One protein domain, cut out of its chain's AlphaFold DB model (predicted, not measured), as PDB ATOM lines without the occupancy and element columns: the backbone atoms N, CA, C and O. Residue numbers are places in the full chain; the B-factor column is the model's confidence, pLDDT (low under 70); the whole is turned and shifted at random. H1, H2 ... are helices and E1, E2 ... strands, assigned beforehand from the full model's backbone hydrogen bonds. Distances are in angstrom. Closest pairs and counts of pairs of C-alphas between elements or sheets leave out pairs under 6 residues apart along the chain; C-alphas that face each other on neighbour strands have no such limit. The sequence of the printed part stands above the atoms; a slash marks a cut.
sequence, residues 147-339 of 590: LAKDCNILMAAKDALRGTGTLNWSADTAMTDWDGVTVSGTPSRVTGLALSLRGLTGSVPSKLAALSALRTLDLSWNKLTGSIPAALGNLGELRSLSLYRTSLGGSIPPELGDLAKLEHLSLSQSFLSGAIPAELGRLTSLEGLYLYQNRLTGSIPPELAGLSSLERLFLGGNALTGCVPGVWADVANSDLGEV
ATOM      1  N   LEU A 147      20.298  11.911 -22.549       76.94
ATOM      2  CA  LEU A 147      19.211  12.875 -22.386       76.94
ATOM      3  C   LEU A 147      18.953  13.265 -20.915       76.94
ATOM      4  O   LEU A 147      18.713  14.431 -20.615       76.94
ATOM      5  N   ALA A 148      19.075  12.334 -19.965       73.94
ATOM      6  CA  ALA A 148      18.937  12.634 -18.536       73.94
ATOM      7  C   ALA A 148      20.088  13.518 -18.019       73.94
ATOM      8  O   ALA A 148      19.896  14.337 -17.117       73.94
ATOM      9  N   LYS A 149      21.289  13.398 -18.608       81.88
ATOM     10  CA  LYS A 149      22.400  14.325 -18.329       81.88
ATOM     11  C   LYS A 149      22.068  15.723 -18.841       81.88
ATOM     12  O   LYS A 149      22.225  16.682 -18.088       81.88
ATOM     13  N   ASP A 150      21.574  15.818 -20.075       89.38
ATOM     14  CA  ASP A 150      21.157  17.087 -20.677       89.38
ATOM     15  C   ASP A 150      20.051  17.761 -19.841       89.38
ATOM     16  O   ASP A 150      20.145  18.961 -19.573       89.38
ATOM     17  N   CYS A 151      19.075  17.000 -19.320       85.44
ATOM     18  CA  CYS A 151      18.072  17.553 -18.405       85.44
ATOM     19  C   CYS A 151      18.709  18.172 -17.152       85.44
ATOM     20  O   CYS A 151      18.433  19.325 -16.818       85.44
ATOM     21  N   ASN A 152      19.587  17.438 -16.460       83.12
ATOM     22  CA  ASN A 152      20.242  17.944 -15.251       83.12
ATOM     23  C   ASN A 152      21.044  19.225 -15.521       83.12
ATOM     24  O   ASN A 152      21.068  20.135 -14.690       83.12
ATOM     25  N   ILE A 153      21.677  19.317 -16.695       89.19
ATOM     26  CA  ILE A 153      22.389  20.518 -17.139       89.19
ATOM     27  C   ILE A 153      21.418  21.690 -17.304       89.19
ATOM     28  O   ILE A 153      21.686  22.768 -16.771       89.19
ATOM     29  N   LEU A 154      20.294  21.489 -17.998       90.31
ATOM     30  CA  LEU A 154      19.296  22.535 -18.230       90.31
ATOM     31  C   LEU A 154      18.614  22.988 -16.933       90.31
ATOM     32  O   LEU A 154      18.510  24.191 -16.694       90.31
ATOM     33  N   MET A 155      18.244  22.062 -16.045       84.81
ATOM     34  CA  MET A 155      17.701  22.394 -14.721       84.81
ATOM     35  C   MET A 155      18.691  23.226 -13.906       84.81
ATOM     36  O   MET A 155      18.321  24.235 -13.313       84.81
ATOM     37  N   ALA A 156      19.974  22.866 -13.940       83.94
ATOM     38  CA  ALA A 156      21.015  23.621 -13.259       83.94
ATOM     39  C   ALA A 156      21.352  24.965 -13.935       83.94
ATOM     40  O   ALA A 156      21.895  25.859 -13.284       83.94
ATOM     41  N   ALA A 157      21.089  25.106 -15.237       88.19
ATOM     42  CA  ALA A 157      21.245  26.350 -15.987       88.19
ATOM     43  C   ALA A 157      20.064  27.309 -15.759       88.19
ATOM     44  O   ALA A 157      20.263  28.527 -15.765       88.19
ATOM     45  N   LYS A 158      18.864  26.771 -15.493       85.75
ATOM     46  CA  LYS A 158      17.640  27.528 -15.194       85.75
ATOM     47  C   LYS A 158      17.857  28.566 -14.090       85.75
ATOM     48  O   LYS A 158      17.449  29.712 -14.243       85.75
ATOM     49  N   ASP A 159      18.574  28.202 -13.027       77.38
ATOM     50  CA  ASP A 159      18.845  29.080 -11.874       77.38
ATOM     51  C   ASP A 159      19.680  30.327 -12.208       77.38
ATOM     52  O   ASP A 159      19.630  31.334 -11.488       77.38
ATOM     53  N   ALA A 160      20.480  30.253 -13.273       79.62
ATOM     54  CA  ALA A 160      21.316  31.349 -13.756       79.62
ATOM     55  C   ALA A 160      20.594  32.214 -14.808       79.62
ATOM     56  O   ALA A 160      20.860  33.415 -14.890       79.62
ATOM     57  N   LEU A 161      19.624  31.641 -15.530       82.81
ATOM     58  CA  LEU A 161      18.694  32.344 -16.419       82.81
ATOM     59  C   LEU A 161      17.525  32.936 -15.610       82.81
ATOM     60  O   LEU A 161      16.363  32.562 -15.766       82.81
ATOM     61  N   ARG A 162      17.833  33.867 -14.704       69.38
ATOM     62  CA  ARG A 162      16.850  34.501 -13.812       69.38
ATOM     63  C   ARG A 162      15.987  35.482 -14.598       69.38
ATOM     64  O   ARG A 162      16.367  36.630 -14.748       69.38
ATOM     65  N   GLY A 163      14.856  35.074 -15.157       59.16
ATOM     66  CA  GLY A 163      13.964  35.967 -15.911       59.16
ATOM     67  C   GLY A 163      12.864  36.632 -15.082       59.16
ATOM     68  O   GLY A 163      12.492  36.144 -14.018       59.16
ATOM     69  N   THR A 164      12.286  37.716 -15.616       52.22
ATOM     70  CA  THR A 164      10.893  38.094 -15.291       52.22
ATOM     71  C   THR A 164       9.887  37.238 -16.068       52.22
ATOM     72  O   THR A 164       8.715  37.204 -15.711       52.22
ATOM     73  N   GLY A 165      10.334  36.565 -17.137       59.53
ATOM     74  CA  GLY A 165       9.606  35.476 -17.782       59.53
ATOM     75  C   GLY A 165       9.939  34.142 -17.115       59.53
ATOM     76  O   GLY A 165      11.098  33.860 -16.811       59.53
ATOM     77  N   THR A 166       8.920  33.330 -16.861       70.56
ATOM     78  CA  THR A 166       9.064  31.986 -16.296       70.56
ATOM     79  C   THR A 166       9.251  30.972 -17.417       70.56
ATOM     80  O   THR A 166       8.367  30.838 -18.257       70.56
ATOM     81  N   LEU A 167      10.373  30.244 -17.416       85.38
ATOM     82  CA  LEU A 167      10.532  29.040 -18.236       85.38
ATOM     83  C   LEU A 167       9.705  27.907 -17.622       85.38
ATOM     84  O   LEU A 167       9.851  27.622 -16.426       85.38
ATOM     85  N   ASN A 168       8.893  27.232 -18.436       85.44
ATOM     86  CA  ASN A 168       8.077  26.085 -18.018       85.44
ATOM     87  C   ASN A 168       8.888  24.800 -17.722       85.44
ATOM     88  O   ASN A 168       8.302  23.744 -17.499       85.44
ATOM     89  N   TRP A 169      10.223  24.880 -17.729       86.31
ATOM     90  CA  TRP A 169      11.116  23.748 -17.496       86.31
ATOM     91  C   TRP A 169      10.838  23.143 -16.124       86.31
ATOM     92  O   TRP A 169      11.057  23.803 -15.105       86.31
ATOM     93  N   SER A 170      10.353  21.912 -16.082       79.88
ATOM     94  CA  SER A 170      10.057  21.218 -14.835       79.88
ATOM     95  C   SER A 170      10.553  19.797 -14.918       79.88
ATOM     96  O   SER A 170      10.463  19.174 -15.971       79.88
ATOM     97  N   ALA A 171      11.014  19.265 -13.785       70.00
ATOM     98  CA  ALA A 171      11.378  17.865 -13.729       70.00
ATOM     99  C   ALA A 171      10.193  16.961 -14.095       70.00
ATOM    100  O   ALA A 171      10.437  15.908 -14.666       70.00
ATOM    101  N   ASP A 172       8.964  17.421 -13.831       66.00
ATOM    102  CA  ASP A 172       7.694  16.698 -13.983       66.00
ATOM    103  C   ASP A 172       7.123  16.693 -15.412       66.00
ATOM    104  O   ASP A 172       6.101  16.060 -15.668       66.00
ATOM    105  N   THR A 173       7.743  17.417 -16.349       68.75
ATOM    106  CA  THR A 173       7.278  17.533 -17.740       68.75
ATOM    107  C   THR A 173       8.338  17.035 -18.713       68.75
ATOM    108  O   THR A 173       9.537  17.155 -18.457       68.75
ATOM    109  N   ALA A 174       7.908  16.487 -19.852       70.00
ATOM    110  CA  ALA A 174       8.828  16.044 -20.893       70.00
ATOM    111  C   ALA A 174       9.607  17.239 -21.468       70.00
ATOM    112  O   ALA A 174       9.035  18.296 -21.733       70.00
ATOM    113  N   MET A 175      10.909  17.066 -21.728       79.94
ATOM    114  CA  MET A 175      11.751  18.137 -22.291       79.94
ATOM    115  C   MET A 175      11.315  18.605 -23.684       79.94
ATOM    116  O   MET A 175      11.688  19.697 -24.099       79.94
ATOM    117  N   THR A 176      10.529  17.812 -24.413       79.75
ATOM    118  CA  THR A 176       9.923  18.226 -25.690       79.75
ATOM    119  C   THR A 176       8.855  19.304 -25.520       79.75
ATOM    120  O   THR A 176       8.594  20.042 -26.464       79.75
ATOM    121  N   ASP A 177       8.274  19.420 -24.325       81.62
ATOM    122  CA  ASP A 177       7.269  20.433 -23.993       81.62
ATOM    123  C   ASP A 177       7.901  21.672 -23.346       81.62
ATOM    124  O   ASP A 177       7.216  22.654 -23.046       81.62
ATOM    125  N   TRP A 178       9.213  21.640 -23.098       89.06
ATOM    126  CA  TRP A 178       9.928  22.746 -22.487       89.06
ATOM    127  C   TRP A 178      10.106  23.899 -23.472       89.06
ATOM    128  O   TRP A 178      10.469  23.724 -24.634       89.06
ATOM    129  N   ASP A 179       9.913  25.113 -22.965       89.19
ATOM    130  CA  ASP A 179      10.082  26.358 -23.689       89.19
ATOM    131  C   ASP A 179      11.440  26.381 -24.383       89.19
ATOM    132  O   ASP A 179      12.484  26.364 -23.728       89.19
ATOM    133  N   GLY A 180      11.408  26.430 -25.713       91.31
ATOM    134  CA  GLY A 180      12.592  26.594 -26.547       91.31
ATOM    135  C   GLY A 180      13.545  25.402 -26.582       91.31
ATOM    136  O   GLY A 180      14.614  25.542 -27.165       91.31
ATOM    137  N   VAL A 181      13.217  24.251 -25.992       93.12
ATOM    138  CA  VAL A 181      14.085  23.065 -26.034       93.12
ATOM    139  C   VAL A 181      13.723  22.203 -27.237       93.12
ATOM    140  O   VAL A 181      12.562  21.914 -27.499       93.12
ATOM    141  N   THR A 182      14.730  21.776 -27.996       90.62
ATOM    142  CA  THR A 182      14.572  20.803 -29.081       90.62
ATOM    143  C   THR A 182      15.409  19.572 -28.779       90.62
ATOM    144  O   THR A 182      16.627  19.673 -28.611       90.62
ATOM    145  N   VAL A 183      14.757  18.410 -28.752       87.12
ATOM    146  CA  VAL A 183      15.390  17.102 -28.571       87.12
ATOM    147  C   VAL A 183      15.348  16.346 -29.895       87.12
ATOM    148  O   VAL A 183      14.290  16.236 -30.511       87.12
ATOM    149  N   SER A 184      16.490  15.842 -30.362       82.81
ATOM    150  CA  SER A 184      16.557  15.035 -31.585       82.81
ATOM    151  C   SER A 184      17.770  14.097 -31.603       82.81
ATOM    152  O   SER A 184      18.648  14.179 -30.743       82.81
ATOM    153  N   GLY A 185      17.820  13.200 -32.594       72.81
ATOM    154  CA  GLY A 185      18.910  12.239 -32.791       72.81
ATOM    155  C   GLY A 185      18.653  10.856 -32.185       72.81
ATOM    156  O   GLY A 185      17.643  10.620 -31.530       72.81
ATOM    157  N   THR A 186      19.574   9.926 -32.446       70.69
ATOM    158  CA  THR A 186      19.561   8.554 -31.918       70.69
ATOM    159  C   THR A 186      20.961   8.205 -31.380       70.69
ATOM    160  O   THR A 186      21.876   7.973 -32.171       70.69
ATOM    161  N   PRO A 187      21.176   8.185 -30.048       73.38
ATOM    162  CA  PRO A 187      20.203   8.440 -28.977       73.38
ATOM    163  C   PRO A 187      19.732   9.904 -28.932       73.38
ATOM    164  O   PRO A 187      20.447  10.804 -29.371       73.38
ATOM    165  N   SER A 188      18.533  10.133 -28.393       79.25
ATOM    166  CA  SER A 188      17.944  11.468 -28.231       79.25
ATOM    167  C   SER A 188      18.832  12.368 -27.372       79.25
ATOM    168  O   SER A 188      19.236  11.978 -26.276       79.25
ATOM    169  N   ARG A 189      19.121  13.582 -27.849       88.38
ATOM    170  CA  ARG A 189      19.903  14.611 -27.143       88.38
ATOM    171  C   ARG A 189      19.283  15.986 -27.331       88.38
ATOM    172  O   ARG A 189      18.557  16.210 -28.299       88.38
ATOM    173  N   VAL A 190      19.608  16.929 -26.449       92.38
ATOM    174  CA  VAL A 190      19.242  18.336 -26.659       92.38
ATOM    175  C   VAL A 190      20.096  18.908 -27.789       92.38
ATOM    176  O   VAL A 190      21.313  19.040 -27.665       92.38
ATOM    177  N   THR A 191      19.449  19.252 -28.899       95.19
ATOM    178  CA  THR A 191      20.103  19.790 -30.099       95.19
ATOM    179  C   THR A 191      19.807  21.266 -30.331       95.19
ATOM    180  O   THR A 191      20.529  21.910 -31.089       95.19
ATOM    181  N   GLY A 192      18.778  21.827 -29.695       96.88
ATOM    182  CA  GLY A 192      18.420  23.235 -29.855       96.88
ATOM    183  C   GLY A 192      17.928  23.869 -28.563       96.88
ATOM    184  O   GLY A 192      17.193  23.240 -27.802       96.88
ATOM    185  N   LEU A 193      18.335  25.120 -28.343       96.50
ATOM    186  CA  LEU A 193      17.864  25.982 -27.269       96.50
ATOM    187  C   LEU A 193      17.500  27.361 -27.842       96.50
ATOM    188  O   LEU A 193      18.380  28.187 -28.064       96.50
ATOM    189  N   ALA A 194      16.214  27.597 -28.099       95.94
ATOM    190  CA  ALA A 194      15.666  28.812 -28.700       95.94
ATOM    191  C   ALA A 194      14.824  29.600 -27.682       95.94
ATOM    192  O   ALA A 194      13.611  29.425 -27.560       95.94
ATOM    193  N   LEU A 195      15.484  30.480 -26.931       93.75
ATOM    194  CA  LEU A 195      14.908  31.250 -25.824       93.75
ATOM    195  C   LEU A 195      14.858  32.755 -26.114       93.75
ATOM    196  O   LEU A 195      14.921  33.573 -25.190       93.75
ATOM    197  N   SER A 196      14.745  33.136 -27.386       94.12
ATOM    198  CA  SER A 196      14.633  34.540 -27.779       94.12
ATOM    199  C   SER A 196      13.375  35.202 -27.204       94.12
ATOM    200  O   SER A 196      12.332  34.558 -27.069       94.12
ATOM    201  N   LEU A 197      13.464  36.493 -26.857       91.94
ATOM    202  CA  LEU A 197      12.336  37.316 -26.380       91.94
ATOM    203  C   LEU A 197      11.628  36.783 -25.115       91.94
ATOM    204  O   LEU A 197      10.456  37.075 -24.878       91.94
ATOM    205  N   ARG A 198      12.324  36.027 -24.256       90.06
ATOM    206  CA  ARG A 198      11.741  35.433 -23.034       90.06
ATOM    207  C   ARG A 198      11.875  36.301 -21.781       90.06
ATOM    208  O   ARG A 198      11.458  35.896 -20.700       90.06
ATOM    209  N   GLY A 199      12.442  37.502 -21.901       89.62
ATOM    210  CA  GLY A 199      12.658  38.389 -20.755       89.62
ATOM    211  C   GLY A 199      13.607  37.787 -19.712       89.62
ATOM    212  O   GLY A 199      13.484  38.085 -18.521       89.62
ATOM    213  N   LEU A 200      14.530  36.925 -20.152       91.31
ATOM    214  CA  LEU A 200      15.550  36.324 -19.298       91.31
ATOM    215  C   LEU A 200      16.527  37.401 -18.823       91.31
ATOM    216  O   LEU A 200      16.887  38.305 -19.578       91.31
ATOM    217  N   THR A 201      16.952  37.309 -17.568       90.75
ATOM    218  CA  THR A 201      17.990  38.162 -16.971       90.75
ATOM    219  C   THR A 201      19.037  37.271 -16.288       90.75
ATOM    220  O   THR A 201      18.996  36.048 -16.431       90.75
ATOM    221  N   GLY A 202      20.006  37.853 -15.579       91.31
ATOM    222  CA  GLY A 202      21.146  37.111 -15.034       91.31
ATOM    223  C   GLY A 202      22.283  37.015 -16.049       91.31
ATOM    224  O   GLY A 202      22.517  37.972 -16.785       91.31
ATOM    225  N   SER A 203      22.996  35.891 -16.070       92.69
ATOM    226  CA  SER A 203      24.161  35.659 -16.936       92.69
ATOM    227  C   SER A 203      24.005  34.404 -17.787       92.69
ATOM    228  O   SER A 203      23.287  33.480 -17.406       92.69
ATOM    229  N   VAL A 204      24.739  34.328 -18.898       95.62
ATOM    230  CA  VAL A 204      24.810  33.099 -19.702       95.62
ATOM    231  C   VAL A 204      25.462  31.986 -18.859       95.62
ATOM    232  O   VAL A 204      26.601  32.155 -18.414       95.62
ATOM    233  N   PRO A 205      24.781  30.858 -18.586       93.88
ATOM    234  CA  PRO A 205      25.319  29.819 -17.713       93.88
ATOM    235  C   PRO A 205      26.422  29.026 -18.420       93.88
ATOM    236  O   PRO A 205      26.175  28.394 -19.445       93.88
ATOM    237  N   SER A 206      27.622  28.959 -17.833       94.50
ATOM    238  CA  SER A 206      28.722  28.137 -18.370       94.50
ATOM    239  C   SER A 206      28.374  26.648 -18.452       94.50
ATOM    240  O   SER A 206      28.917  25.939 -19.290       94.50
ATOM    241  N   LYS A 207      27.427  26.177 -17.628       92.25
ATOM    242  CA  LYS A 207      26.923  24.796 -17.649       92.25
ATOM    243  C   LYS A 207      26.319  24.396 -18.996       92.25
ATOM    244  O   LYS A 207      26.375  23.216 -19.325       92.25
ATOM    245  N   LEU A 208      25.799  25.344 -19.787       95.38
ATOM    246  CA  LEU A 208      25.267  25.050 -21.123       95.38
ATOM    247  C   LEU A 208      26.320  24.417 -22.041       95.38
ATOM    248  O   LEU A 208      25.962  23.616 -22.895       95.38
ATOM    249  N   ALA A 209      27.607  24.688 -21.804       95.25
ATOM    250  CA  ALA A 209      28.726  24.080 -22.522       95.25
ATOM    251  C   ALA A 209      28.797  22.545 -22.419       95.25
ATOM    252  O   ALA A 209      29.496  21.910 -23.201       95.25
ATOM    253  N   ALA A 210      28.107  21.939 -21.448       94.38
ATOM    254  CA  ALA A 210      28.069  20.489 -21.285       94.38
ATOM    255  C   ALA A 210      27.050  19.798 -22.217       94.38
ATOM    256  O   ALA A 210      27.050  18.568 -22.309       94.38
ATOM    257  N   LEU A 211      26.205  20.556 -22.929       95.31
ATOM    258  CA  LEU A 211      25.257  20.035 -23.918       95.31
ATOM    259  C   LEU A 211      25.987  19.700 -25.228       95.31
ATOM    260  O   LEU A 211      25.887  20.408 -26.224       95.31
ATOM    261  N   SER A 212      26.738  18.600 -25.226       93.69
ATOM    262  CA  SER A 212      27.678  18.238 -26.299       93.69
ATOM    263  C   SER A 212      27.061  18.054 -27.694       93.69
ATOM    264  O   SER A 212      27.794  18.012 -28.675       93.69
ATOM    265  N   ALA A 213      25.740  17.879 -27.790       95.56
ATOM    266  CA  ALA A 213      25.016  17.698 -29.050       95.56
ATOM    267  C   ALA A 213      24.290  18.972 -29.524       95.56
ATOM    268  O   ALA A 213      23.570  18.927 -30.525       95.56
ATOM    269  N   LEU A 214      24.444  20.092 -28.806       97.81
ATOM    270  CA  LEU A 214      23.753  21.341 -29.099       97.81
ATOM    271  C   LEU A 214      24.239  21.922 -30.431       97.81
ATOM    272  O   LEU A 214      25.430  22.141 -30.623       97.81
ATOM    273  N   ARG A 215      23.295  22.193 -31.334       98.31
ATOM    274  CA  ARG A 215      23.526  22.766 -32.669       98.31
ATOM    275  C   ARG A 215      23.082  24.219 -32.756       98.31
ATOM    276  O   ARG A 215      23.707  25.003 -33.462       98.31
ATOM    277  N   THR A 216      22.045  24.584 -32.008       98.50
ATOM    278  CA  THR A 216      21.499  25.944 -31.999       98.50
ATOM    279  C   THR A 216      21.381  26.449 -30.572       98.50
ATOM    280  O   THR A 216      20.711  25.824 -29.751       98.50
ATOM    281  N   LEU A 217      21.995  27.597 -30.295       98.56
ATOM    282  CA  LEU A 217      21.841  28.342 -29.054       98.56
ATOM    283  C   LEU A 217      21.426  29.778 -29.376       98.56
ATOM    284  O   LEU A 217      22.249  30.589 -29.794       98.56
ATOM    285  N   ASP A 218      20.156  30.092 -29.154       98.31
ATOM    286  CA  ASP A 218      19.600  31.428 -29.331       98.31
ATOM    287  C   ASP A 218      19.057  31.964 -28.004       98.31
ATOM    288  O   ASP A 218      18.023  31.526 -27.498       98.31
ATOM    289  N   LEU A 219      19.776  32.934 -27.441       96.81
ATOM    290  CA  LEU A 219      19.390  33.683 -26.245       96.81
ATOM    291  C   LEU A 219      19.128  35.162 -26.568       96.81
ATOM    292  O   LEU A 219      19.145  36.000 -25.660       96.81
ATOM    293  N   SER A 220      18.904  35.493 -27.841       97.44
ATOM    294  CA  SER A 220      18.752  36.870 -28.308       97.44
ATOM    295  C   SER A 220      17.561  37.602 -27.683       97.44
ATOM    296  O   SER A 220      16.642  37.000 -27.130       97.44
ATOM    297  N   TRP A 221      17.566  38.935 -27.756       95.81
ATOM    298  CA  TRP A 221      16.467  39.779 -27.272       95.81
ATOM    299  C   TRP A 221      16.078  39.531 -25.802       95.81
ATOM    300  O   TRP A 221      14.912  39.634 -25.412       95.81
ATOM    301  N   ASN A 222      17.066  39.222 -24.967       94.31
ATOM    302  CA  ASN A 222      16.918  39.077 -23.522       94.31
ATOM    303  C   ASN A 222      17.734  40.147 -22.783       94.31
ATOM    304  O   ASN A 222      18.540  40.860 -23.367       94.31
ATOM    305  N   LYS A 223      17.556  40.261 -21.467       93.75
ATOM    306  CA  LYS A 223      18.284  41.214 -20.609       93.75
ATOM    307  C   LYS A 223      19.447  40.529 -19.882       93.75
ATOM    308  O   LYS A 223      19.692  40.797 -18.706       93.75
ATOM    309  N   LEU A 224      20.121  39.600 -20.559       94.31
ATOM    310  CA  LEU A 224      21.286  38.895 -20.021       94.31
ATOM    311  C   LEU A 224      22.458  39.866 -19.863       94.31
ATOM    312  O   LEU A 224      22.653  40.738 -20.698       94.31
ATOM    313  N   THR A 225      23.222  39.710 -18.792       94.94
ATOM    314  CA  THR A 225      24.345  40.559 -18.366       94.94
ATOM    315  C   THR A 225      25.563  39.694 -18.028       94.94
ATOM    316  O   THR A 225      25.491  38.465 -18.062       94.94
ATOM    317  N   GLY A 226      26.689  40.317 -17.682       95.50
ATOM    318  CA  GLY A 226      27.949  39.605 -17.457       95.50
ATOM    319  C   GLY A 226      28.693  39.348 -18.768       95.50
ATOM    320  O   GLY A 226      28.400  39.988 -19.777       95.50
ATOM    321  N   SER A 227      29.677  38.452 -18.739       97.31
ATOM    322  CA  SER A 227      30.483  38.094 -19.910       97.31
ATOM    323  C   SER A 227      29.973  36.839 -20.608       97.31
ATOM    324  O   SER A 227      29.262  36.020 -20.022       97.31
ATOM    325  N   ILE A 228      30.375  36.671 -21.867       98.44
ATOM    326  CA  ILE A 228      30.206  35.409 -22.586       98.44
ATOM    327  C   ILE A 228      31.151  34.376 -21.937       98.44
ATOM    328  O   ILE A 228      32.351  34.641 -21.832       98.44
ATOM    329  N   PRO A 229      30.666  33.211 -21.472       97.88
ATOM    330  CA  PRO A 229      31.536  32.194 -20.896       97.88
ATOM    331  C   PRO A 229      32.436  31.566 -21.963       97.88
ATOM    332  O   PRO A 229      31.930  31.002 -22.931       97.88
ATOM    333  N   ALA A 230      33.751  31.556 -21.731       98.31
ATOM    334  CA  ALA A 230      34.726  30.841 -22.567       98.31
ATOM    335  C   ALA A 230      34.359  29.360 -22.778       98.31
ATOM    336  O   ALA A 230      34.560  28.804 -23.851       98.31
ATOM    337  N   ALA A 231      33.724  28.741 -21.775       98.12
ATOM    338  CA  ALA A 231      33.258  27.359 -21.841       98.12
ATOM    339  C   ALA A 231      32.328  27.077 -23.034       98.12
ATOM    340  O   ALA A 231      32.271  25.934 -23.471       98.12
ATOM    341  N   LEU A 232      31.622  28.079 -23.581       98.25
ATOM    342  CA  LEU A 232      30.793  27.878 -24.774       98.25
ATOM    343  C   LEU A 232      31.599  27.387 -25.985       98.25
ATOM    344  O   LEU A 232      31.014  26.713 -26.824       98.25
ATOM    345  N   GLY A 233      32.916  27.628 -26.033       97.25
ATOM    346  CA  GLY A 233      33.823  27.060 -27.038       97.25
ATOM    347  C   GLY A 233      33.878  25.525 -27.054       97.25
ATOM    348  O   GLY A 233      34.262  24.931 -28.054       97.25
ATOM    349  N   ASN A 234      33.411  24.852 -25.994       97.50
ATOM    350  CA  ASN A 234      33.362  23.385 -25.924       97.50
ATOM    351  C   ASN A 234      32.183  22.763 -26.697       97.50
ATOM    352  O   ASN A 234      32.070  21.536 -26.765       97.50
ATOM    353  N   LEU A 235      31.277  23.572 -27.254       97.88
ATOM    354  CA  LEU A 235      30.098  23.102 -27.984       97.88
ATOM    355  C   LEU A 235      30.455  22.713 -29.428       97.88
ATOM    356  O   LEU A 235      30.013  23.343 -30.380       97.88
ATOM    357  N   GLY A 236      31.245  21.653 -29.607       96.25
ATOM    358  CA  GLY A 236      31.804  21.272 -30.916       96.25
ATOM    359  C   GLY A 236      30.791  20.940 -32.028       96.25
ATOM    360  O   GLY A 236      31.172  20.882 -33.193       96.25
ATOM    361  N   GLU A 237      29.511  20.735 -31.697       97.62
ATOM    362  CA  GLU A 237      28.419  20.519 -32.664       97.62
ATOM    363  C   GLU A 237      27.628  21.797 -33.006       97.62
ATOM    364  O   GLU A 237      26.697  21.737 -33.815       97.62
ATOM    365  N   LEU A 238      27.981  22.940 -32.407       98.56
ATOM    366  CA  LEU A 238      27.243  24.190 -32.549       98.56
ATOM    367  C   LEU A 238      27.394  24.760 -33.960       98.56
ATOM    368  O   LEU A 238      28.501  24.923 -34.464       98.56
ATOM    369  N   ARG A 239      26.255  25.093 -34.566       98.56
ATOM    370  CA  ARG A 239      26.130  25.705 -35.893       98.56
ATOM    371  C   ARG A 239      25.647  27.142 -35.818       98.56
ATOM    372  O   ARG A 239      26.066  27.974 -36.606       98.56
ATOM    373  N   SER A 240      24.800  27.458 -34.843       98.75
ATOM    374  CA  SER A 240      24.266  28.806 -34.671       98.75
ATOM    375  C   SER A 240      24.350  29.244 -33.215       98.75
ATOM    376  O   SER A 240      23.798  28.589 -32.326       98.75
ATOM    377  N   LEU A 241      25.044  30.362 -32.987       98.81
ATOM    378  CA  LEU A 241      25.132  31.051 -31.705       98.81
ATOM    379  C   LEU A 241      24.598  32.474 -31.854       98.81
ATOM    380  O   LEU A 241      25.212  33.316 -32.508       98.81
ATOM    381  N   SER A 242      23.476  32.758 -31.196       98.56
ATOM    382  CA  SER A 242      22.852  34.077 -31.187       98.56
ATOM    383  C   SER A 242      22.707  34.599 -29.759       98.56
ATOM    384  O   SER A 242      21.927  34.094 -28.953       98.56
ATOM    385  N   LEU A 243      23.469  35.648 -29.456       98.12
ATOM    386  CA  LEU A 243      23.387  36.466 -28.242       98.12
ATOM    387  C   LEU A 243      23.001  37.918 -28.587       98.12
ATOM    388  O   LEU A 243      23.252  38.844 -27.813       98.12
ATOM    389  N   TYR A 244      22.399  38.101 -29.765       97.19
ATOM    390  CA  TYR A 244      21.988  39.387 -30.310       97.19
ATOM    391  C   TYR A 244      21.083  40.161 -29.353       97.19
ATOM    392  O   TYR A 244      20.124  39.614 -28.805       97.19
ATOM    393  N   ARG A 245      21.342  41.464 -29.214       97.12
ATOM    394  CA  ARG A 245      20.497  42.390 -28.456       97.12
ATOM    395  C   ARG A 245      20.297  41.944 -27.008       97.12
ATOM    396  O   ARG A 245      19.170  41.808 -26.525       97.12
ATOM    397  N   THR A 246      21.421  41.707 -26.335       96.56
ATOM    398  CA  THR A 246      21.500  41.445 -24.896       96.56
ATOM    399  C   THR A 246      22.279  42.558 -24.192       96.56
ATOM    400  O   THR A 246      22.782  43.480 -24.823       96.56
ATOM    401  N   SER A 247      22.382  42.511 -22.866       96.56
ATOM    402  CA  SER A 247      23.188  43.456 -22.077       96.56
ATOM    403  C   SER A 247      24.549  42.858 -21.685       96.56
ATOM    404  O   SER A 247      25.116  43.231 -20.654       96.56
ATOM    405  N   LEU A 248      25.057  41.898 -22.468       97.75
ATOM    406  CA  LEU A 248      26.352  41.257 -22.234       97.75
ATOM    407  C   LEU A 248      27.497  42.243 -22.465       97.75
ATOM    408  O   LEU A 248      27.416  43.104 -23.336       97.75
ATOM    409  N   GLY A 249      28.568  42.111 -21.688       96.75
ATOM    410  CA  GLY A 249      29.771  42.932 -21.797       96.75
ATOM    411  C   GLY A 249      31.049  42.111 -21.667       96.75
ATOM    412  O   GLY A 249      31.026  40.885 -21.744       96.75
ATOM    413  N   GLY A 250      32.177  42.787 -21.452       97.69
ATOM    414  CA  GLY A 250      33.490  42.138 -21.469       97.69
ATOM    415  C   GLY A 250      33.927  41.748 -22.884       97.69
ATOM    416  O   GLY A 250      33.289  42.134 -23.863       97.69
ATOM    417  N   SER A 251      35.031  41.010 -22.989       98.19
ATOM    418  CA  SER A 251      35.592  40.600 -24.276       98.19
ATOM    419  C   SER A 251      34.897  39.387 -24.874       98.19
ATOM    420  O   SER A 251      34.367  38.536 -24.157       98.19
ATOM    421  N   ILE A 252      34.949  39.296 -26.202       98.75
ATOM    422  CA  ILE A 252      34.616  38.069 -26.925       98.75
ATOM    423  C   ILE A 252      35.674  37.015 -26.543       98.75
ATOM    424  O   ILE A 252      36.865  37.302 -26.681       98.75
ATOM    425  N   PRO A 253      35.291  35.835 -26.029       98.56
ATOM    426  CA  PRO A 253      36.252  34.799 -25.670       98.56
ATOM    427  C   PRO A 253      36.930  34.214 -26.920       98.56
ATOM    428  O   PRO A 253      36.216  33.855 -27.863       98.56
ATOM    429  N   PRO A 254      38.268  34.086 -26.951       98.50
ATOM    430  CA  PRO A 254      38.979  33.458 -28.067       98.50
ATOM    431  C   PRO A 254      38.578  31.989 -28.277       98.50
ATOM    432  O   PRO A 254      38.619  31.501 -29.402       98.50
ATOM    433  N   GLU A 255      38.110  31.300 -27.232       98.62
ATOM    434  CA  GLU A 255      37.641  29.908 -27.283       98.62
ATOM    435  C   GLU A 255      36.426  29.717 -28.204       98.62
ATOM    436  O   GLU A 255      36.162  28.605 -28.655       98.62
ATOM    437  N   LEU A 256      35.691  30.784 -28.546       98.69
ATOM    438  CA  LEU A 256      34.652  30.691 -29.577       98.69
ATOM    439  C   LEU A 256      35.228  30.324 -30.955       98.69
ATOM    440  O   LEU A 256      34.489  29.807 -31.788       98.69
ATOM    441  N   GLY A 257      36.528  30.540 -31.184       97.62
ATOM    442  CA  GLY A 257      37.244  30.096 -32.380       97.62
ATOM    443  C   GLY A 257      37.393  28.574 -32.506       97.62
ATOM    444  O   GLY A 257      37.735  28.091 -33.581       97.62
ATOM    445  N   ASP A 258      37.107  27.805 -31.450       97.69
ATOM    446  CA  ASP A 258      37.193  26.337 -31.470       97.69
ATOM    447  C   ASP A 258      35.889  25.664 -31.957       97.69
ATOM    448  O   ASP A 258      35.827  24.444 -32.138       97.69
ATOM    449  N   LEU A 259      34.844  26.452 -32.240       98.19
ATOM    450  CA  LEU A 259      33.546  25.990 -32.739       98.19
ATOM    451  C   LEU A 259      33.588  25.682 -34.246       98.19
ATOM    452  O   LEU A 259      32.921  26.327 -35.045       98.19
ATOM    453  N   ALA A 260      34.360  24.674 -34.652       95.56
ATOM    454  CA  ALA A 260      34.674  24.390 -36.059       95.56
ATOM    455  C   ALA A 260      33.464  24.202 -37.007       95.56
ATOM    456  O   ALA A 260      33.625  24.318 -38.218       95.56
ATOM    457  N   LYS A 261      32.270  23.896 -36.480       98.25
ATOM    458  CA  LYS A 261      31.019  23.719 -37.246       98.25
ATOM    459  C   LYS A 261      30.117  24.959 -37.252       98.25
ATOM    460  O   LYS A 261      29.001  24.877 -37.758       98.25
ATOM    461  N   LEU A 262      30.559  26.071 -36.667       98.69
ATOM    462  CA  LEU A 262      29.746  27.271 -36.532       98.69
ATOM    463  C   LEU A 262      29.534  27.930 -37.898       98.69
ATOM    464  O   LEU A 262      30.491  28.296 -38.571       98.69
ATOM    465  N   GLU A 263      28.269  28.096 -38.267       98.62
ATOM    466  CA  GLU A 263      27.789  28.714 -39.506       98.62
ATOM    467  C   GLU A 263      27.365  30.172 -39.236       98.62
ATOM    468  O   GLU A 263      27.609  31.071 -40.044       98.62
ATOM    469  N   HIS A 264      26.783  30.454 -38.065       98.62
ATOM    470  CA  HIS A 264      26.306  31.792 -37.695       98.62
ATOM    471  C   HIS A 264      26.736  32.198 -36.282       98.62
ATOM    472  O   HIS A 264      26.400  31.531 -35.299       98.62
ATOM    473  N   LEU A 265      27.411  33.345 -36.177       98.75
ATOM    474  CA  LEU A 265      27.786  33.982 -34.916       98.75
ATOM    475  C   LEU A 265      27.192  35.389 -34.840       98.75
ATOM    476  O   LEU A 265      27.635  36.297 -35.542       98.75
ATOM    477  N   SER A 266      26.212  35.578 -33.957       98.56
ATOM    478  CA  SER A 266      25.577  36.875 -33.735       98.56
ATOM    479  C   SER A 266      25.751  37.358 -32.303       98.56
ATOM    480  O   SER A 266      25.139  36.834 -31.372       98.56
ATOM    481  N   LEU A 267      26.591  38.377 -32.136       98.50
ATOM    482  CA  LEU A 267      26.920  39.025 -30.863       98.50
ATOM    483  C   LEU A 267      26.590  40.533 -30.879       98.50
ATOM    484  O   LEU A 267      27.018  41.281 -30.000       98.50
ATOM    485  N   SER A 268      25.854  40.996 -31.890       97.50
ATOM    486  CA  SER A 268      25.545  42.412 -32.115       97.50
ATOM    487  C   SER A 268      24.636  43.032 -31.055       97.50
ATOM    488  O   SER A 268      23.918  42.333 -30.335       97.50
ATOM    489  N   GLN A 269      24.606  44.366 -31.014       97.06
ATOM    490  CA  GLN A 269      23.729  45.150 -30.133       97.06
ATOM    491  C   GLN A 269      23.857  44.781 -28.651       97.06
ATOM    492  O   GLN A 269      22.859  44.671 -27.938       97.06
ATOM    493  N   SER A 270      25.087  44.580 -28.192       94.81
ATOM    494  CA  SER A 270      25.400  44.332 -26.786       94.81
ATOM    495  C   SER A 270      26.401  45.384 -26.281       94.81
ATOM    496  O   SER A 270      26.623  46.420 -26.909       94.81
ATOM    497  N   PHE A 271      26.995  45.173 -25.109       97.38
ATOM    498  CA  PHE A 271      28.024  46.044 -24.531       97.38
ATOM    499  C   PHE A 271      29.419  45.396 -24.561       97.38
ATOM    500  O   PHE A 271      30.251  45.706 -23.701       97.38
ATOM    501  N   LEU A 272      29.677  44.490 -25.513       98.50
ATOM    502  CA  LEU A 272      30.958  43.786 -25.635       98.50
ATOM    503  C   LEU A 272      32.089  44.771 -25.939       98.50
ATOM    504  O   LEU A 272      31.885  45.749 -26.653       98.50
ATOM    505  N   SER A 273      33.273  44.531 -25.385       97.69
ATOM    506  CA  SER A 273      34.423  45.437 -25.450       97.69
ATOM    507  C   SER A 273      35.738  44.698 -25.701       97.69
ATOM    508  O   SER A 273      35.791  43.477 -25.671       97.69
ATOM    509  N   GLY A 274      36.824  45.435 -25.939       97.81
ATOM    510  CA  GLY A 274      38.122  44.836 -26.267       97.81
ATOM    511  C   GLY A 274      38.229  44.434 -27.739       97.81
ATOM    512  O   GLY A 274      37.381  44.802 -28.550       97.81
ATOM    513  N   ALA A 275      39.301  43.721 -28.083       97.38
ATOM    514  CA  ALA A 275      39.594  43.345 -29.463       97.38
ATOM    515  C   ALA A 275      38.741  42.172 -29.959       97.38
ATOM    516  O   ALA A 275      38.318  41.320 -29.176       97.38
ATOM    517  N   ILE A 276      38.535  42.118 -31.275       98.50
ATOM    518  CA  ILE A 276      38.048  40.915 -31.952       98.50
ATOM    519  C   ILE A 276      39.157  39.849 -31.843       98.50
ATOM    520  O   ILE A 276      40.286  40.140 -32.236       98.50
ATOM    521  N   PRO A 277      38.892  38.643 -31.308       98.31
ATOM    522  CA  PRO A 277      39.904  37.592 -31.207       98.31
ATOM    523  C   PRO A 277      40.329  37.076 -32.583       98.31
ATOM    524  O   PRO A 277      39.479  36.791 -33.431       98.31
ATOM    525  N   ALA A 278      41.635  36.909 -32.793       96.25
ATOM    526  CA  ALA A 278      42.193  36.350 -34.027       96.25
ATOM    527  C   ALA A 278      41.768  34.887 -34.240       96.25
ATOM    528  O   ALA A 278      41.628  34.421 -35.370       96.25
ATOM    529  N   GLU A 279      41.498  34.171 -33.149       98.19
ATOM    530  CA  GLU A 279      41.051  32.782 -33.128       98.19
ATOM    531  C   GLU A 279      39.730  32.571 -33.871       98.19
ATOM    532  O   GLU A 279      39.514  31.485 -34.405       98.19
ATOM    533  N   LEU A 280      38.883  33.604 -33.992       98.12
ATOM    534  CA  LEU A 280      37.671  33.526 -34.812       98.12
ATOM    535  C   LEU A 280      37.985  33.225 -36.285       98.12
ATOM    536  O   LEU A 280      37.148  32.638 -36.959       98.12
ATOM    537  N   GLY A 281      39.194  33.532 -36.771       94.31
ATOM    538  CA  GLY A 281      39.651  33.169 -38.116       94.31
ATOM    539  C   GLY A 281      39.751  31.658 -38.377       94.31
ATOM    540  O   GLY A 281      39.894  31.249 -39.526       94.31
ATOM    541  N   ARG A 282      39.646  30.807 -37.344       94.94
ATOM    542  CA  ARG A 282      39.602  29.337 -37.486       94.94
ATOM    543  C   ARG A 282      38.239  28.803 -37.933       94.94
ATOM    544  O   ARG A 282      38.142  27.635 -38.306       94.94
ATOM    545  N   LEU A 283      37.190  29.624 -37.893       97.50
ATOM    546  CA  LEU A 283      35.809  29.221 -38.158       97.50
ATOM    547  C   LEU A 283      35.523  29.141 -39.666       97.50
ATOM    548  O   LEU A 283      34.743  29.911 -40.211       97.50
ATOM    549  N   THR A 284      36.155  28.204 -40.371       93.00
ATOM    550  CA  THR A 284      36.083  28.121 -41.843       93.00
ATOM    551  C   THR A 284      34.679  27.856 -42.398       93.00
ATOM    552  O   THR A 284      34.430  28.132 -43.569       93.00
ATOM    553  N   SER A 285      33.760  27.332 -41.580       96.81
ATOM    554  CA  SER A 285      32.344  27.123 -41.926       96.81
ATOM    555  C   SER A 285      31.452  28.344 -41.676       96.81
ATOM    556  O   SER A 285      30.257  28.268 -41.937       96.81
ATOM    557  N   LEU A 286      31.999  29.452 -41.168       97.94
ATOM    558  CA  LEU A 286      31.209  30.618 -40.791       97.94
ATOM    559  C   LEU A 286      30.707  31.365 -42.029       97.94
ATOM    560  O   LEU A 286      31.495  31.890 -42.811       97.94
ATOM    561  N   GLU A 287      29.388  31.457 -42.149       96.56
ATOM    562  CA  GLU A 287      28.674  32.163 -43.216       96.56
ATOM    563  C   GLU A 287      28.246  33.568 -42.782       96.56
ATOM    564  O   GLU A 287      28.149  34.482 -43.600       96.56
ATOM    565  N   GLY A 288      27.981  33.760 -41.485       97.12
ATOM    566  CA  GLY A 288      27.497  35.026 -40.942       97.12
ATOM    567  C   GLY A 288      28.204  35.435 -39.656       97.12
ATOM    568  O   GLY A 288      28.064  34.760 -38.633       97.12
ATOM    569  N   LEU A 289      28.895  36.575 -39.694       98.12
ATOM    570  CA  LEU A 289      29.535  37.210 -38.544       98.12
ATOM    571  C   LEU A 289      28.890  38.569 -38.254       98.12
ATOM    572  O   LEU A 289      29.053  39.526 -39.012       98.12
ATOM    573  N   TYR A 290      28.196  38.669 -37.121       98.25
ATOM    574  CA  TYR A 290      27.510  39.886 -36.694       98.25
ATOM    575  C   TYR A 290      28.059  40.362 -35.348       98.25
ATOM    576  O   TYR A 290      27.778  39.774 -34.302       98.25
ATOM    577  N   LEU A 291      28.839  41.442 -35.380       98.25
ATOM    578  CA  LEU A 291      29.441  42.104 -34.219       98.25
ATOM    579  C   LEU A 291      29.047  43.591 -34.102       98.25
ATOM    580  O   LEU A 291      29.519  44.277 -33.188       98.25
ATOM    581  N   TYR A 292      28.207  44.100 -35.006       96.25
ATOM    582  CA  TYR A 292      27.817  45.508 -35.077       96.25
ATOM    583  C   TYR A 292      27.170  46.036 -33.783       96.25
ATOM    584  O   TYR A 292      26.553  45.295 -33.014       96.25
ATOM    585  N   GLN A 293      27.284  47.346 -33.556       96.69
ATOM    586  CA  GLN A 293      26.733  48.057 -32.397       96.69
ATOM    587  C   GLN A 293      27.177  47.449 -31.053       96.69
ATOM    588  O   GLN A 293      26.357  47.077 -30.214       96.69
ATOM    589  N   ASN A 294      28.493  47.364 -30.855       97.94
ATOM    590  CA  ASN A 294      29.145  47.016 -29.591       97.94
ATOM    591  C   ASN A 294      30.167  48.116 -29.216       97.94
ATOM    592  O   ASN A 294      30.121  49.239 -29.714       97.94
ATOM    593  N   ARG A 295      31.083  47.831 -28.286       97.56
ATOM    594  CA  ARG A 295      32.197  48.705 -27.874       97.56
ATOM    595  C   ARG A 295      33.553  48.067 -28.198       97.56
ATOM    596  O   ARG A 295      34.508  48.239 -27.435       97.56
ATOM    597  N   LEU A 296      33.623  47.286 -29.277       98.06
ATOM    598  CA  LEU A 296      34.846  46.595 -29.688       98.06
ATOM    599  C   LEU A 296      35.900  47.609 -30.143       98.06
ATOM    600  O   LEU A 296      35.567  48.625 -30.752       98.06
ATOM    601  N   THR A 297      37.162  47.338 -29.825       94.75
ATOM    602  CA  THR A 297      38.324  48.197 -30.096       94.75
ATOM    603  C   THR A 297      39.430  47.414 -30.807       94.75
ATOM    604  O   THR A 297      39.291  46.224 -31.064       94.75
ATOM    605  N   GLY A 298      40.553  48.063 -31.130       93.56
ATOM    606  CA  GLY A 298      41.684  47.404 -31.793       93.56
ATOM    607  C   GLY A 298      41.467  47.224 -33.295       93.56
ATOM    608  O   GLY A 298      40.535  47.791 -33.863       93.56
ATOM    609  N   SER A 299      42.378  46.512 -33.956       90.31
ATOM    610  CA  SER A 299      42.286  46.239 -35.391       90.31
ATOM    611  C   SER A 299      41.461  44.994 -35.686       90.31
ATOM    612  O   SER A 299      41.382  44.088 -34.860       90.31
ATOM    613  N   ILE A 300      40.894  44.927 -36.890       92.62
ATOM    614  CA  ILE A 300      40.368  43.674 -37.439       92.62
ATOM    615  C   ILE A 300      41.554  42.701 -37.591       92.62
ATOM    616  O   ILE A 300      42.519  43.058 -38.274       92.62
ATOM    617  N   PRO A 301      41.541  41.513 -36.958       92.56
ATOM    618  CA  PRO A 301      42.657  40.585 -37.075       92.56
ATOM    619  C   PRO A 301      42.768  40.039 -38.507       92.56
ATOM    620  O   PRO A 301      41.750  39.647 -39.088       92.56
ATOM    621  N   PRO A 302      43.979  39.994 -39.091       80.75
ATOM    622  CA  PRO A 302      44.187  39.489 -40.446       80.75
ATOM    623  C   PRO A 302      43.792  38.014 -40.600       80.75
ATOM    624  O   PRO A 302      43.457  37.590 -41.700       80.75
ATOM    625  N   GLU A 303      43.773  37.238 -39.517       88.62
ATOM    626  CA  GLU A 303      43.355  35.835 -39.498       88.62
ATOM    627  C   GLU A 303      41.903  35.646 -39.949       88.62
ATOM    628  O   GLU A 303      41.576  34.619 -40.543       88.62
ATOM    629  N   LEU A 304      41.030  36.640 -39.738       90.31
ATOM    630  CA  LEU A 304      39.639  36.560 -40.189       90.31
ATOM    631  C   LEU A 304      39.530  36.609 -41.728       90.31
ATOM    632  O   LEU A 304      38.512  36.195 -42.278       90.31
ATOM    633  N   ALA A 305      40.586  37.006 -42.449       79.31
ATOM    634  CA  ALA A 305      40.652  36.846 -43.903       79.31
ATOM    635  C   ALA A 305      40.568  35.367 -44.346       79.31
ATOM    636  O   ALA A 305      40.262  35.096 -45.503       79.31
ATOM    637  N   GLY A 306      40.823  34.414 -43.438       78.25
ATOM    638  CA  GLY A 306      40.690  32.974 -43.678       78.25
ATOM    639  C   GLY A 306      39.253  32.434 -43.654       78.25
ATOM    640  O   GLY A 306      39.056  31.247 -43.909       78.25
ATOM    641  N   LEU A 307      38.248  33.270 -43.363       89.62
ATOM    642  CA  LEU A 307      36.831  32.887 -43.345       89.62
ATOM    643  C   LEU A 307      36.279  32.733 -44.772       89.62
ATOM    644  O   LEU A 307      35.576  33.599 -45.284       89.62
ATOM    645  N   SER A 308      36.614  31.621 -45.425       83.50
ATOM    646  CA  SER A 308      36.319  31.376 -46.845       83.50
ATOM    647  C   SER A 308      34.836  31.223 -47.194       83.50
ATOM    648  O   SER A 308      34.491  31.334 -48.364       83.50
ATOM    649  N   SER A 309      33.982  30.929 -46.210       88.62
ATOM    650  CA  SER A 309      32.542  30.696 -46.412       88.62
ATOM    651  C   SER A 309      31.689  31.922 -46.067       88.62
ATOM    652  O   SER A 309      30.468  31.827 -46.046       88.62
ATOM    653  N   LEU A 310      32.318  33.059 -45.751       89.44
ATOM    654  CA  LEU A 310      31.640  34.226 -45.203       89.44
ATOM    655  C   LEU A 310      30.812  34.954 -46.271       89.44
ATOM    656  O   LEU A 310      31.349  35.471 -47.245       89.44
ATOM    657  N   GLU A 311      29.509  35.062 -46.030       88.31
ATOM    658  CA  GLU A 311      28.551  35.741 -46.910       88.31
ATOM    659  C   GLU A 311      27.995  37.026 -46.282       88.31
ATOM    660  O   GLU A 311      27.562  37.942 -46.983       88.31
ATOM    661  N   ARG A 312      27.969  37.079 -44.944       89.62
ATOM    662  CA  ARG A 312      27.356  38.154 -44.157       89.62
ATOM    663  C   ARG A 312      28.336  38.671 -43.113       89.62
ATOM    664  O   ARG A 312      28.751  37.919 -42.230       89.62
ATOM    665  N   LEU A 313      28.677  39.956 -43.184       92.44
ATOM    666  CA  LEU A 313      29.667  40.571 -42.297       92.44
ATOM    667  C   LEU A 313      29.209  41.937 -41.791       92.44
ATOM    668  O   LEU A 313      29.155  42.901 -42.547       92.44
ATOM    669  N   PHE A 314      28.945  42.029 -40.490       92.38
ATOM    670  CA  PHE A 314      28.466  43.261 -39.872       92.38
ATOM    671  C   PHE A 314      29.317  43.651 -38.662       92.38
ATOM    672  O   PHE A 314      29.248  42.999 -37.619       92.38
ATOM    673  N   LEU A 315      30.111  44.709 -38.786       94.06
ATOM    674  CA  LEU A 315      31.052  45.228 -37.789       94.06
ATOM    675  C   LEU A 315      30.775  46.692 -37.392       94.06
ATOM    676  O   LEU A 315      31.422  47.196 -36.468       94.06
ATOM    677  N   GLY A 316      29.845  47.374 -38.064       86.50
ATOM    678  CA  GLY A 316      29.551  48.799 -37.916       86.50
ATOM    679  C   GLY A 316      29.176  49.214 -36.491       86.50
ATOM    680  O   GLY A 316      28.772  48.404 -35.658       86.50
ATOM    681  N   GLY A 317      29.328  50.497 -36.158       86.31
ATOM    682  CA  GLY A 317      28.984  50.998 -34.820       86.31
ATOM    683  C   GLY A 317      29.854  50.432 -33.686       86.31
ATOM    684  O   GLY A 317      29.355  50.228 -32.582       86.31
ATOM    685  N   ASN A 318      31.133  50.171 -33.962       92.81
ATOM    686  CA  ASN A 318      32.177  49.839 -32.987       92.81
ATOM    687  C   ASN A 318      33.285  50.914 -32.995       92.81
ATOM    688  O   ASN A 318      33.228  51.868 -33.763       92.81
ATOM    689  N   ALA A 319      34.310  50.757 -32.155       91.81
ATOM    690  CA  ALA A 319      35.499  51.616 -32.106       91.81
ATOM    691  C   ALA A 319      36.737  50.907 -32.695       91.81
ATOM    692  O   ALA A 319      37.835  50.960 -32.131       91.81
ATOM    693  N   LEU A 320      36.539  50.199 -33.813       91.88
ATOM    694  CA  LEU A 320      37.600  49.487 -34.525       91.88
ATOM    695  C   LEU A 320      38.581  50.476 -35.175       91.88
ATOM    696  O   LEU A 320      38.238  51.607 -35.505       91.88
ATOM    697  N   THR A 321      39.821  50.035 -35.349       85.31
ATOM    698  CA  THR A 321      40.943  50.808 -35.903       85.31
ATOM    699  C   THR A 321      41.680  49.987 -36.962       85.31
ATOM    700  O   THR A 321      41.355  48.825 -37.199       85.31
ATOM    701  N   GLY A 322      42.692  50.561 -37.610       84.25
ATOM    702  CA  GLY A 322      43.463  49.850 -38.629       84.25
ATOM    703  C   GLY A 322      42.732  49.822 -39.965       84.25
ATOM    704  O   GLY A 322      42.385  50.877 -40.490       84.25
ATOM    705  N   CYS A 323      42.554  48.635 -40.538       77.81
ATOM    706  CA  CYS A 323      42.065  48.486 -41.900       77.81
ATOM    707  C   CYS A 323      41.230  47.211 -42.094       77.81
ATOM    708  O   CYS A 323      41.327  46.270 -41.307       77.81
ATOM    709  N   VAL A 324      40.408  47.189 -43.144       80.19
ATOM    710  CA  VAL A 324      39.548  46.062 -43.529       80.19
ATOM    711  C   VAL A 324      40.294  45.135 -44.496       80.19
ATOM    712  O   VAL A 324      40.752  45.612 -45.532       80.19
ATOM    713  N   PRO A 325      40.425  43.825 -44.238       78.12
ATOM    714  CA  PRO A 325      41.011  42.890 -45.197       78.12
ATOM    715  C   PRO A 325      40.381  43.010 -46.594       78.12
ATOM    716  O   PRO A 325      39.164  42.926 -46.742       78.12
ATOM    717  N   GLY A 326      41.210  43.181 -47.631       66.50
ATOM    718  CA  GLY A 326      40.730  43.379 -49.008       66.50
ATOM    719  C   GLY A 326      39.881  42.222 -49.547       66.50
ATOM    720  O   GLY A 326      39.016  42.440 -50.387       66.50
ATOM    721  N   VAL A 327      40.066  41.010 -49.009       70.75
ATOM    722  CA  VAL A 327      39.267  39.819 -49.351       70.75
ATOM    723  C   VAL A 327      37.773  39.971 -49.045       70.75
ATOM    724  O   VAL A 327      36.972  39.220 -49.582       70.75
ATOM    725  N   TRP A 328      37.387  40.936 -48.205       77.06
ATOM    726  CA  TRP A 328      35.985  41.180 -47.857       77.06
ATOM    727  C   TRP A 328      35.301  42.243 -48.705       77.06
ATOM    728  O   TRP A 328      34.124  42.513 -48.487       77.06
ATOM    729  N   ALA A 329      36.008  42.837 -49.670       68.62
ATOM    730  CA  ALA A 329      35.436  43.864 -50.534       68.62
ATOM    731  C   ALA A 329      34.208  43.375 -51.324       68.62
ATOM    732  O   ALA A 329      33.348  44.185 -51.654       68.62
ATOM    733  N   ASP A 330      34.122  42.064 -51.580       64.44
ATOM    734  CA  ASP A 330      33.044  41.431 -52.349       64.44
ATOM    735  C   ASP A 330      32.026  40.684 -51.473       64.44
ATOM    736  O   ASP A 330      31.178  39.958 -51.991       64.44
ATOM    737  N   VAL A 331      32.089  40.822 -50.142       69.75
ATOM    738  CA  VAL A 331      31.079  40.222 -49.257       69.75
ATOM    739  C   VAL A 331      29.762  40.969 -49.469       69.75
ATOM    740  O   VAL A 331      29.572  42.076 -48.961       69.75
ATOM    741  N   ALA A 332      28.867  40.342 -50.237       57.66
ATOM    742  CA  ALA A 332      27.659  40.946 -50.798       57.66
ATOM    743  C   ALA A 332      26.719  41.569 -49.759       57.66
ATOM    744  O   ALA A 332      25.991  42.506 -50.072       57.66
ATOM    745  N   ASN A 333      26.712  41.056 -48.526       74.88
ATOM    746  CA  ASN A 333      25.834  41.532 -47.467       74.88
ATOM    747  C   ASN A 333      26.657  41.987 -46.256       74.88
ATOM    748  O   ASN A 333      26.891  41.220 -45.313       74.88
ATOM    749  N   SER A 334      27.142  43.228 -46.306       83.50
ATOM    750  CA  SER A 334      28.017  43.775 -45.273       83.50
ATOM    751  C   SER A 334      27.770  45.247 -44.945       83.50
ATOM    752  O   SER A 334      27.264  46.014 -45.759       83.50
ATOM    753  N   ASP A 335      28.159  45.659 -43.736       80.94
ATOM    754  CA  ASP A 335      28.096  47.056 -43.277       80.94
ATOM    755  C   ASP A 335      29.472  47.744 -43.271       80.94
ATOM    756  O   ASP A 335      29.671  48.741 -42.578       80.94
ATOM    757  N   LEU A 336      30.440  47.240 -44.044       77.50
ATOM    758  CA  LEU A 336      31.822  47.740 -44.036       77.50
ATOM    759  C   LEU A 336      31.914  49.251 -44.319       77.50
ATOM    760  O   LEU A 336      32.795  49.930 -43.792       77.50
ATOM    761  N   GLY A 337      30.963  49.804 -45.081       67.56
ATOM    762  CA  GLY A 337      30.841  51.249 -45.295       67.56
ATOM    763  C   GLY A 337      30.516  52.060 -44.029       67.56
ATOM    764  O   GLY A 337      30.878  53.231 -43.958       67.56
ATOM    765  N   GLU A 338      29.879  51.457 -43.023       72.88
ATOM    766  CA  GLU A 338      29.583  52.068 -41.717       72.88
ATOM    767  C   GLU A 338      30.732  51.919 -40.710       72.88
ATOM    768  O   GLU A 338      30.758  52.610 -39.690       72.88
ATOM    769  N   VAL A 339      31.696  51.034 -40.983       76.94
ATOM    770  CA  VAL A 339      32.879  50.830 -40.131       76.94
ATOM    771  C   VAL A 339      33.839  52.021 -40.228       76.94
ATOM    772  O   VAL A 339      34.520  52.344 -39.256       76.94
TER     773      VAL A 339
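This is residues 147 to 339 of the 590 residues of an uncharacterized protein of Dehalococcoidia bacterium (UniProt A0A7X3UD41). Read from residue 147 and you find a chain wound in stacked turns, a solenoid with a row of short parallel strands, E2, E3, E4, E5, E7 and E9, along one side and a row of short helices, H2 to H6, along another. H1 packs at the first end, E1 folds into a hairpin with E2, the small sheet E6, E8, E10 makes a further side in the later turns, and H7 lies at the last end. The printed part has 193 residues, with seven named helices and ten named strands in the order H1 E1 E2 H2 E3 H3 E4 H4 E5 E6 H5 E7 E8 H6 E9 E10 H7; the larger sheet, E1 E2 E3 E4 E5 E7 E9, is mixed and the smaller is parallel. The class is mixed, helices and strands, with 79 residues in named elements, under half; the whole is compact, radius of gyration of the C-alphas 16.8 A, spanning 55 by 35 by 24 A.

Start at H1, residues 147 to 158; it is on the larger sheet at a height of 10.2 A, over E2, residues 189 to 194, making two layers, a helix on one face of a sheet. E1, residues 181 to 184, is antiparallel to E2; look at N 182 and O 192, 2.9 A. H2, residues 206 to 210, touches H1, closest C-alphas Ala 157 and Lys 207, 6.1 A. E3 (216 to 218), E4 (240 to 242), E5 (264 to 266), E7 (288 to 290) and E9 (312 to 314) follow in parallel; N 193 and O 216, N 217 and O 240, N 241 and O 264, N 265 and O 288, and N 289 and O 312 are each 2.9 A apart. With H3 (230 to 234) and H4 (254 to 258), three strand-helix-strand units, parallel neighbours joined through a helix, have right-handed crossovers: E2 H2 E3, E3 H3 E4 and E4 H4 E5. H5 (278 to 282) touches H6 (302 to 306), closest C-alphas Gly 281 and Leu 304, 4.0 A. E6 (271 to 275), E8 (295 to 299) and E10 (319 to 321) are parallel in that order; N 295 and O 272, and N 319 and O 296, are 2.8 A apart. H7, residues 336 to 339, only grazes the larger sheet. In H1 every O i to N i+4 pair is within hydrogen-bond range; H2 to H6 each have 0 of 1, but 2 of 2 O i to N i+3 pairs, and H7 is too short for an i+4 pair.

Find C-alpha 147 at (19.211, 12.875, -22.386); H1 runs 16.4 A from there. E2 runs 14.9 A, E6 12.9 A and E8 12.8 A. H7 ends at C-alpha 339, (32.879, 50.830, -40.131).

The C-alphas of Asp 172 and Gly 326, the two farthest apart, are 55.0 A apart. The printed part has no cut. The links H1 to E1, E2 to H2, E3 to H3, E4 to H4 and E10 to H7 are long. Mean pLDDT of the printed part is 89.7; look for values under 70 at residues 162 to 165, 172 to 173, 326, 329 to 332 and 337.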